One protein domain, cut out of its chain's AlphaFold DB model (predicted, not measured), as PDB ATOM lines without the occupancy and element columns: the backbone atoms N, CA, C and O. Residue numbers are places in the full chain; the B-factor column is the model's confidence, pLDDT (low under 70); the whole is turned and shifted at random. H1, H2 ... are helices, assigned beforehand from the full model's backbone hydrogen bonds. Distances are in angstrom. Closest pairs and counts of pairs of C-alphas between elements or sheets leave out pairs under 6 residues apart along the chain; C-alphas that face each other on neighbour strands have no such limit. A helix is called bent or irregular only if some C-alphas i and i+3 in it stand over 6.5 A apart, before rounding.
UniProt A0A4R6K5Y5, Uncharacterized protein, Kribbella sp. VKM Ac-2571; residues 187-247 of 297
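What this domain is: This is residues 187 to 247 of the 297 residues of an uncharacterized protein of Kribbella sp. VKM Ac-2571 (UniProt A0A4R6K5Y5). Two long helices lie side by side like a narrow, open U: H1 runs out along the rod, a tight link turns the chain, and H2 folds back beside H1. The pairing is loose, with the two helices near each other over part of their length, while residues 187 to 198 of H1, residues 215 to 221 at the turn and residues 241 to 247 stick out. The printed part has 61 residues, with two named helices, H1 then H2, and no named strand; the class is all helix. It is loose, with a radius of gyration of the C-alphas of 15.0 A and spans of 48 by 19 by 10 A.

How they stand to each other: Start with H1, residues 187 to 215, and go on through the tight link of 5 residues to H2, residues 221 to 246. H1 and H2 are near each other: their closest C-alphas are 8.1 A apart, and 12 pairs of C-alphas are within 10 A. In both helices every O i to N i+4 pair is within hydrogen-bond range.

Where its parts are: Find C-alpha 187 at (130.719, 90.856, 88.209); from there H1 runs 42.7 A to C-alpha 215 at (158.493, 118.060, 105.765). Look next at C-alpha 221, where H2 begins; it runs 38.2 A to C-alpha 246 at (136.821, 106.661, 77.505). Neither helix is bent.

The domain as a whole: The two C-alphas farthest apart, those of Ser 187 and Arg 220, are 48.6 A apart, while the C-alphas of Ser 187 and Gly 247 are 17.1 A apart. The printed part has no cut. Look at the B-factor column for the model's confidence: mean pLDDT of the printed part is 70.7, and 25 residues are under 70, among them residues 187 to 193 and 217 to 229.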
ATOM      1  N   SER A 187     129.319  91.243  87.992       56.34
ATOM      2  CA  SER A 187     130.719  90.856  88.209       56.34
ATOM      3  C   SER A 187     131.681  91.885  87.612       56.34
ATOM      4  O   SER A 187     132.643  92.276  88.275       56.34
ATOM      5  N   LEU A 188     131.382  92.401  86.416       55.22
ATOM      6  CA  LEU A 188     132.203  93.414  85.753       55.22
ATOM      7  C   LEU A 188     132.264  94.719  86.569       55.22
ATOM      8  O   LEU A 188     133.353  95.243  86.802       55.22
ATOM      9  N   ALA A 189     131.123  95.182  87.090       56.12
ATOM     10  CA  ALA A 189     131.048  96.383  87.927       56.12
ATOM     11  C   ALA A 189     131.813  96.241  89.258       56.12
ATOM     12  O   ALA A 189     132.429  97.189  89.743       56.12
ATOM     13  N   ARG A 190     131.827  95.043  89.857       61.12
ATOM     14  CA  ARG A 190     132.600  94.788  91.086       61.12
ATOM     15  C   ARG A 190     134.104  94.797  90.818       61.12
ATOM     16  O   ARG A 190     134.859  95.350  91.615       61.12
ATOM     17  N   HIS A 191     134.548  94.243  89.690       60.03
ATOM     18  CA  HIS A 191     135.965  94.247  89.327       60.03
ATOM     19  C   HIS A 191     136.499  95.647  88.998       60.03
ATOM     20  O   HIS A 191     137.640  95.955  89.354       60.03
ATOM     21  N   THR A 192     135.698  96.511  88.367       66.44
ATOM     22  CA  THR A 192     136.100  97.899  88.091       66.44
ATOM     23  C   THR A 192     136.179  98.731  89.370       66.44
ATOM     24  O   THR A 192     137.183  99.418  89.569       66.44
ATOM     25  N   LEU A 193     135.213  98.598  90.285       69.44
ATOM     26  CA  LEU A 193     135.225  99.303  91.575       69.44
ATOM     27  C   LEU A 193     136.415  98.900  92.458       69.44
ATOM     28  O   LEU A 193     137.067  99.764  93.045       69.44
ATOM     29  N   VAL A 194     136.759  97.608  92.513       76.19
ATOM     30  CA  VAL A 194     137.926  97.135  93.282       76.19
ATOM     31  C   VAL A 194     139.235  97.674  92.695       76.19
ATOM     32  O   VAL A 194     140.116  98.097  93.445       76.19
ATOM     33  N   ARG A 195     139.362  97.726  91.361       72.88
ATOM     34  CA  ARG A 195     140.541  98.314  90.704       72.88
ATOM     35  C   ARG A 195     140.649  99.816  90.962       72.88
ATOM     36  O   ARG A 195     141.735 100.287  91.288       72.88
ATOM     37  N   GLN A 196     139.544 100.555  90.878       80.00
ATOM     38  CA  GLN A 196     139.528 101.992  91.169       80.00
ATOM     39  C   GLN A 196     139.874 102.284  92.636       80.00
ATOM     40  O   GLN A 196     140.689 103.166  92.907       80.00
ATOM     41  N   GLY A 197     139.344 101.496  93.577       87.88
ATOM     42  CA  GLY A 197     139.684 101.606  94.998       87.88
ATOM     43  C   GLY A 197     141.170 101.355  95.272       87.88
ATOM     44  O   GLY A 197     141.804 102.125  95.991       87.88
ATOM     45  N   ALA A 198     141.759 100.331  94.647       76.19
ATOM     46  CA  ALA A 198     143.187 100.037  94.787       76.19
ATOM     47  C   ALA A 198     144.078 101.176  94.254       76.19
ATOM     48  O   ALA A 198     145.063 101.542  94.901       76.19
ATOM     49  N   VAL A 199     143.712 101.777  93.116       84.75
ATOM     50  CA  VAL A 199     144.433 102.925  92.539       84.75
ATOM     51  C   VAL A 199     144.329 104.156  93.445       84.75
ATOM     52  O   VAL A 199     145.341 104.806  93.707       84.75
ATOM     53  N   ALA A 200     143.144 104.445  93.990       81.25
ATOM     54  CA  ALA A 200     142.942 105.576  94.898       81.25
ATOM     55  C   ALA A 200     143.753 105.437  96.200       81.25
ATOM     56  O   ALA A 200     144.353 106.407  96.678       81.25
ATOM     57  N   VAL A 201     143.830 104.224  96.757       81.12
ATOM     58  CA  VAL A 201     144.648 103.939  97.947       81.12
ATOM     59  C   VAL A 201     146.138 104.097  97.633       81.12
ATOM     60  O   VAL A 201     146.845 104.761  98.392       81.12
ATOM     61  N   ALA A 202     146.615 103.564  96.506       78.44
ATOM     62  CA  ALA A 202     148.013 103.704  96.094       78.44
ATOM     63  C   ALA A 202     148.410 105.176  95.884       78.44
ATOM     64  O   ALA A 202     149.454 105.610  96.379       78.44
ATOM     65  N   ALA A 203     147.549 105.966  95.233       83.75
ATOM     66  CA  ALA A 203     147.754 107.401  95.053       83.75
ATOM     67  C   ALA A 203     147.817 108.142  96.400       83.75
ATOM     68  O   ALA A 203     148.720 108.946  96.630       83.75
ATOM     69  N   SER A 204     146.919 107.812  97.332       80.19
ATOM     70  CA  SER A 204     146.890 108.420  98.670       80.19
ATOM     71  C   SER A 204     148.156 108.115  99.481       80.19
ATOM     72  O   SER A 204     148.688 108.992 100.166       80.19
ATOM     73  N   VAL A 205     148.675 106.886  99.386       83.25
ATOM     74  CA  VAL A 205     149.936 106.487 100.034       83.25
ATOM     75  C   VAL A 205     151.123 107.236  99.426       83.25
ATOM     76  O   VAL A 205     151.963 107.742 100.172       83.25
ATOM     77  N   ALA A 206     151.170 107.374  98.098       80.81
ATOM     78  CA  ALA A 206     152.226 108.113  97.410       80.81
ATOM     79  C   ALA A 206     152.237 109.601  97.800       80.81
ATOM     80  O   ALA A 206     153.288 110.137  98.152       80.81
ATOM     81  N   VAL A 207     151.070 110.253  97.835       85.06
ATOM     82  CA  VAL A 207     150.941 111.659  98.262       85.06
ATOM     83  C   VAL A 207     151.403 111.842  99.709       85.06
ATOM     84  O   VAL A 207     152.132 112.788 100.015       85.06
ATOM     85  N   ARG A 208     151.045 110.918 100.609       78.88
ATOM     86  CA  ARG A 208     151.459 110.992 102.017       78.88
ATOM     87  C   ARG A 208     152.967 110.795 102.189       78.88
ATOM     88  O   ARG A 208     153.579 111.505 102.987       78.88
ATOM     89  N   ALA A 209     153.568 109.885 101.424       73.56
ATOM     90  CA  ALA A 209     155.015 109.690 101.407       73.56
ATOM     91  C   ALA A 209     155.738 110.953 100.907       73.56
ATOM     92  O   ALA A 209     156.665 111.429 101.562       73.56
ATOM     93  N   LEU A 210     155.256 111.561  99.819       75.88
ATOM     94  CA  LEU A 210     155.811 112.806  99.283       75.88
ATOM     95  C   LEU A 210     155.707 113.962 100.286       75.88
ATOM     96  O   LEU A 210     156.695 114.658 100.516       75.88
ATOM     97  N   SER A 211     154.557 114.120 100.946       76.25
ATOM     98  CA  SER A 211     154.375 115.127 101.999       76.25
ATOM     99  C   SER A 211     155.370 114.933 103.151       76.25
ATOM    100  O   SER A 211     155.979 115.904 103.597       76.25
ATOM    101  N   SER A 212     155.620 113.687 103.570       72.38
ATOM    102  CA  SER A 212     156.599 113.400 104.625       72.38
ATOM    103  C   SER A 212     158.043 113.717 104.217       72.38
ATOM    104  O   SER A 212     158.808 114.219 105.040       72.38
ATOM    105  N   CYS A 213     158.405 113.513 102.946       69.94
ATOM    106  CA  CYS A 213     159.730 113.851 102.422       69.94
ATOM    107  C   CYS A 213     159.956 115.368 102.344       69.94
ATOM    108  O   CYS A 213     161.059 115.837 102.624       69.94
ATOM    109  N   VAL A 214     158.915 116.135 101.999       74.75
ATOM    110  CA  VAL A 214     158.969 117.606 101.967       74.75
ATOM    111  C   VAL A 214     159.110 118.175 103.382       74.75
ATOM    112  O   VAL A 214     159.938 119.056 103.607       74.75
ATOM    113  N   SER A 215     158.379 117.634 104.362       72.00
ATOM    114  CA  SER A 215     158.493 118.060 105.765       72.00
ATOM    115  C   SER A 215     159.821 117.671 106.420       72.00
ATOM    116  O   SER A 215     160.251 118.340 107.356       72.00
ATOM    117  N   ALA A 216     160.496 116.626 105.933       74.88
ATOM    118  CA  ALA A 216     161.774 116.165 106.475       74.88
ATOM    119  C   ALA A 216     162.985 117.026 106.062       74.88
ATOM    120  O   ALA A 216     164.112 116.692 106.420       74.88
ATOM    121  N   GLY A 217     162.790 118.122 105.316       57.81
ATOM    122  CA  GLY A 217     163.875 119.056 105.002       57.81
ATOM    123  C   GLY A 217     165.008 118.425 104.188       57.81
ATOM    124  O   GLY A 217     166.163 118.835 104.313       57.81
ATOM    125  N   ALA A 218     164.702 117.423 103.359       55.50
ATOM    126  CA  ALA A 218     165.667 116.879 102.415       55.50
ATOM    127  C   ALA A 218     166.021 117.986 101.407       55.50
ATOM    128  O   ALA A 218     165.243 118.318 100.517       55.50
ATOM    129  N   GLY A 219     167.173 118.629 101.607       60.84
ATOM    130  CA  GLY A 219     167.630 119.762 100.804       60.84
ATOM    131  C   GLY A 219     167.755 119.447  99.308       60.84
ATOM    132  O   GLY A 219     167.676 118.293  98.897       60.84
ATOM    133  N   ARG A 220     167.982 120.511  98.519       59.03
ATOM    134  CA  ARG A 220     168.106 120.684  97.044       59.03
ATOM    135  C   ARG A 220     168.224 119.453  96.115       59.03
ATOM    136  O   ARG A 220     167.732 119.523  94.996       59.03
ATOM    137  N   ARG A 221     168.790 118.320  96.535       57.69
ATOM    138  CA  ARG A 221     168.721 117.034  95.807       57.69
ATOM    139  C   ARG A 221     167.310 116.421  95.786       57.69
ATOM    140  O   ARG A 221     166.969 115.741  94.824       57.69
ATOM    141  N   ALA A 222     166.458 116.725  96.769       54.25
ATOM    142  CA  ALA A 222     165.046 116.331  96.737       54.25
ATOM    143  C   ALA A 222     164.221 117.122  95.708       54.25
ATOM    144  O   ALA A 222     163.183 116.636  95.276       54.25
ATOM    145  N   ALA A 223     164.680 118.302  95.272       55.66
ATOM    146  CA  ALA A 223     163.989 119.091  94.251       55.66
ATOM    147  C   ALA A 223     164.119 118.461  92.852       55.66
ATOM    148  O   ALA A 223     163.149 118.435  92.101       55.66
ATOM    149  N   ALA A 224     165.280 117.877  92.530       58.38
ATOM    150  CA  ALA A 224     165.483 117.151  91.274       58.38
ATOM    151  C   ALA A 224     164.672 115.844  91.234       58.38
ATOM    152  O   ALA A 224     164.008 115.558  90.241       58.38
ATOM    153  N   ALA A 225     164.647 115.094  92.342       59.44
ATOM    154  CA  ALA A 225     163.766 113.933  92.468       59.44
ATOM    155  C   ALA A 225     162.286 114.355  92.410       59.44
ATOM    156  O   ALA A 225     161.509 113.782  91.653       59.44
ATOM    157  N   GLY A 226     161.904 115.413  93.130       64.38
ATOM    158  CA  GLY A 226     160.551 115.969  93.131       64.38
ATOM    159  C   GLY A 226     160.059 116.363  91.737       64.38
ATOM    160  O   GLY A 226     158.913 116.076  91.408       64.38
ATOM    161  N   GLY A 227     160.924 116.923  90.885       69.62
ATOM    162  CA  GLY A 227     160.589 117.248  89.493       69.62
ATOM    163  C   GLY A 227     160.231 116.021  88.649       69.62
ATOM    164  O   GLY A 227     159.219 116.030  87.950       69.62
ATOM    165  N   VAL A 228     160.997 114.931  88.768       66.50
ATOM    166  CA  VAL A 228     160.717 113.666  88.059       66.50
ATOM    167  C   VAL A 228     159.422 113.023  88.568       66.50
ATOM    168  O   VAL A 228     158.622 112.524  87.775       66.50
ATOM    169  N   TYR A 229     159.157 113.095  89.875       61.47
ATOM    170  CA  TYR A 229     157.914 112.583  90.459       61.47
ATOM    171  C   TYR A 229     156.684 113.430  90.096       61.47
ATOM    172  O   TYR A 229     155.618 112.863  89.872       61.47
ATOM    173  N   LEU A 230     156.811 114.757  89.986       72.56
ATOM    174  CA  LEU A 230     155.722 115.638  89.545       72.56
ATOM    175  C   LEU A 230     155.398 115.446  88.059       72.56
ATOM    176  O   LEU A 230     154.223 115.403  87.693       72.56
ATOM    177  N   LEU A 231     156.414 115.241  87.215       71.56
ATOM    178  CA  LEU A 231     156.223 114.835  85.818       71.56
ATOM    179  C   LEU A 231     155.528 113.470  85.722       71.56
ATOM    180  O   LEU A 231     154.581 113.316  84.949       71.56
ATOM    181  N   GLY A 232     155.933 112.502  86.548       82.38
ATOM    182  CA  GLY A 232     155.278 111.194  86.634       82.38
ATOM    183  C   GLY A 232     153.822 111.279  87.107       82.38
ATOM    184  O   GLY A 232     152.946 110.639  86.527       82.38
ATOM    185  N   ALA A 233     153.537 112.112  88.111       73.75
ATOM    186  CA  ALA A 233     152.185 112.341  88.614       73.75
ATOM    187  C   ALA A 233     151.289 113.026  87.571       73.75
ATOM    188  O   ALA A 233     150.135 112.634  87.414       73.75
ATOM    189  N   GLY A 234     151.822 113.989  86.812       82.94
ATOM    190  CA  GLY A 234     151.102 114.632  85.711       82.94
ATOM    191  C   GLY A 234     150.753 113.660  84.580       82.94
ATOM    192  O   GLY A 234     149.637 113.689  84.064       82.94
ATOM    193  N   GLN A 235     151.666 112.746  84.234       78.19
ATOM    194  CA  GLN A 235     151.387 111.695  83.248       78.19
ATOM    195  C   GLN A 235     150.345 110.692  83.755       78.19
ATOM    196  O   GLN A 235     149.437 110.323  83.014       78.19
ATOM    197  N   LEU A 236     150.414 110.300  85.032       73.62
ATOM    198  CA  LEU A 236     149.407 109.432  85.643       73.62
ATOM    199  C   LEU A 236     148.020 110.091  85.639       73.62
ATOM    200  O   LEU A 236     147.030 109.430  85.332       73.62
ATOM    201  N   LEU A 237     147.950 111.393  85.933       77.38
ATOM    202  CA  LEU A 237     146.702 112.152  85.909       77.38
ATOM    203  C   LEU A 237     146.101 112.190  84.497       77.38
ATOM    204  O   LEU A 237     144.913 111.936  84.342       77.38
ATOM    205  N   ARG A 238     146.927 112.396  83.462       72.00
ATOM    206  CA  ARG A 238     146.480 112.346  82.059       72.00
ATOM    207  C   ARG A 238     145.960 110.974  81.647       72.00
ATOM    208  O   ARG A 238     144.953 110.891  80.952       72.00
ATOM    209  N   VAL A 239     146.609 109.898  82.087       73.19
ATOM    210  CA  VAL A 239     146.122 108.533  81.832       73.19
ATOM    211  C   VAL A 239     144.778 108.306  82.528       73.19
ATOM    212  O   VAL A 239     143.867 107.737  81.931       73.19
ATOM    213  N   LEU A 240     144.617 108.786  83.762       71.94
ATOM    214  CA  LEU A 240     143.344 108.701  84.482       71.94
ATOM    215  C   LEU A 240     142.242 109.525  83.806       71.94
ATOM    216  O   LEU A 240     141.122 109.033  83.691       71.94
ATOM    217  N   GLU A 241     142.550 110.721  83.303       73.31
ATOM    218  CA  GLU A 241     141.611 111.536  82.522       73.31
ATOM    219  C   GLU A 241     141.207 110.856  81.211       73.31
ATOM    220  O   GLU A 241     140.026 110.845  80.873       73.31
ATOM    221  N   GLN A 242     142.145 110.227  80.500       71.56
ATOM    222  CA  GLN A 242     141.847 109.477  79.275       71.56
ATOM    223  C   GLN A 242     140.963 108.259  79.549       71.56
ATOM    224  O   GLN A 242     140.008 108.012  78.814       71.56
ATOM    225  N   VAL A 243     141.234 107.517  80.625       68.12
ATOM    226  CA  VAL A 243     140.401 106.378  81.044       68.12
ATOM    227  C   VAL A 243     139.012 106.852  81.478       68.12
ATOM    228  O   VAL A 243     138.011 106.224  81.133       68.12
ATOM    229  N   TRP A 244     138.930 107.977  82.191       72.44
ATOM    230  CA  TRP A 244     137.664 108.591  82.584       72.44
ATOM    231  C   TRP A 244     136.853 109.074  81.373       72.44
ATOM    232  O   TRP A 244     135.648 108.832  81.299       72.44
ATOM    233  N   ALA A 245     137.507 109.701  80.393       67.69
ATOM    234  CA  ALA A 245     136.885 110.147  79.149       67.69
ATOM    235  C   ALA A 245     136.419 108.964  78.282       67.69
ATOM    236  O   ALA A 245     135.309 108.995  77.749       67.69
ATOM    237  N   ALA A 246     137.208 107.889  78.200       64.75
ATOM    238  CA  ALA A 246     136.821 106.661  77.505       64.75
ATOM    239  C   ALA A 246     135.617 105.972  78.171       64.75
ATOM    240  O   ALA A 246     134.760 105.421  77.484       64.75
ATOM    241  N   GLY A 247     135.503 106.065  79.501       61.09
ATOM    242  CA  GLY A 247     134.351 105.573  80.262       61.09
ATOM    243  C   GLY A 247     133.053 106.370  80.066       61.09
ATOM    244  O   GLY A 247     132.003 105.912  80.509       61.09
TER     245      GLY A 247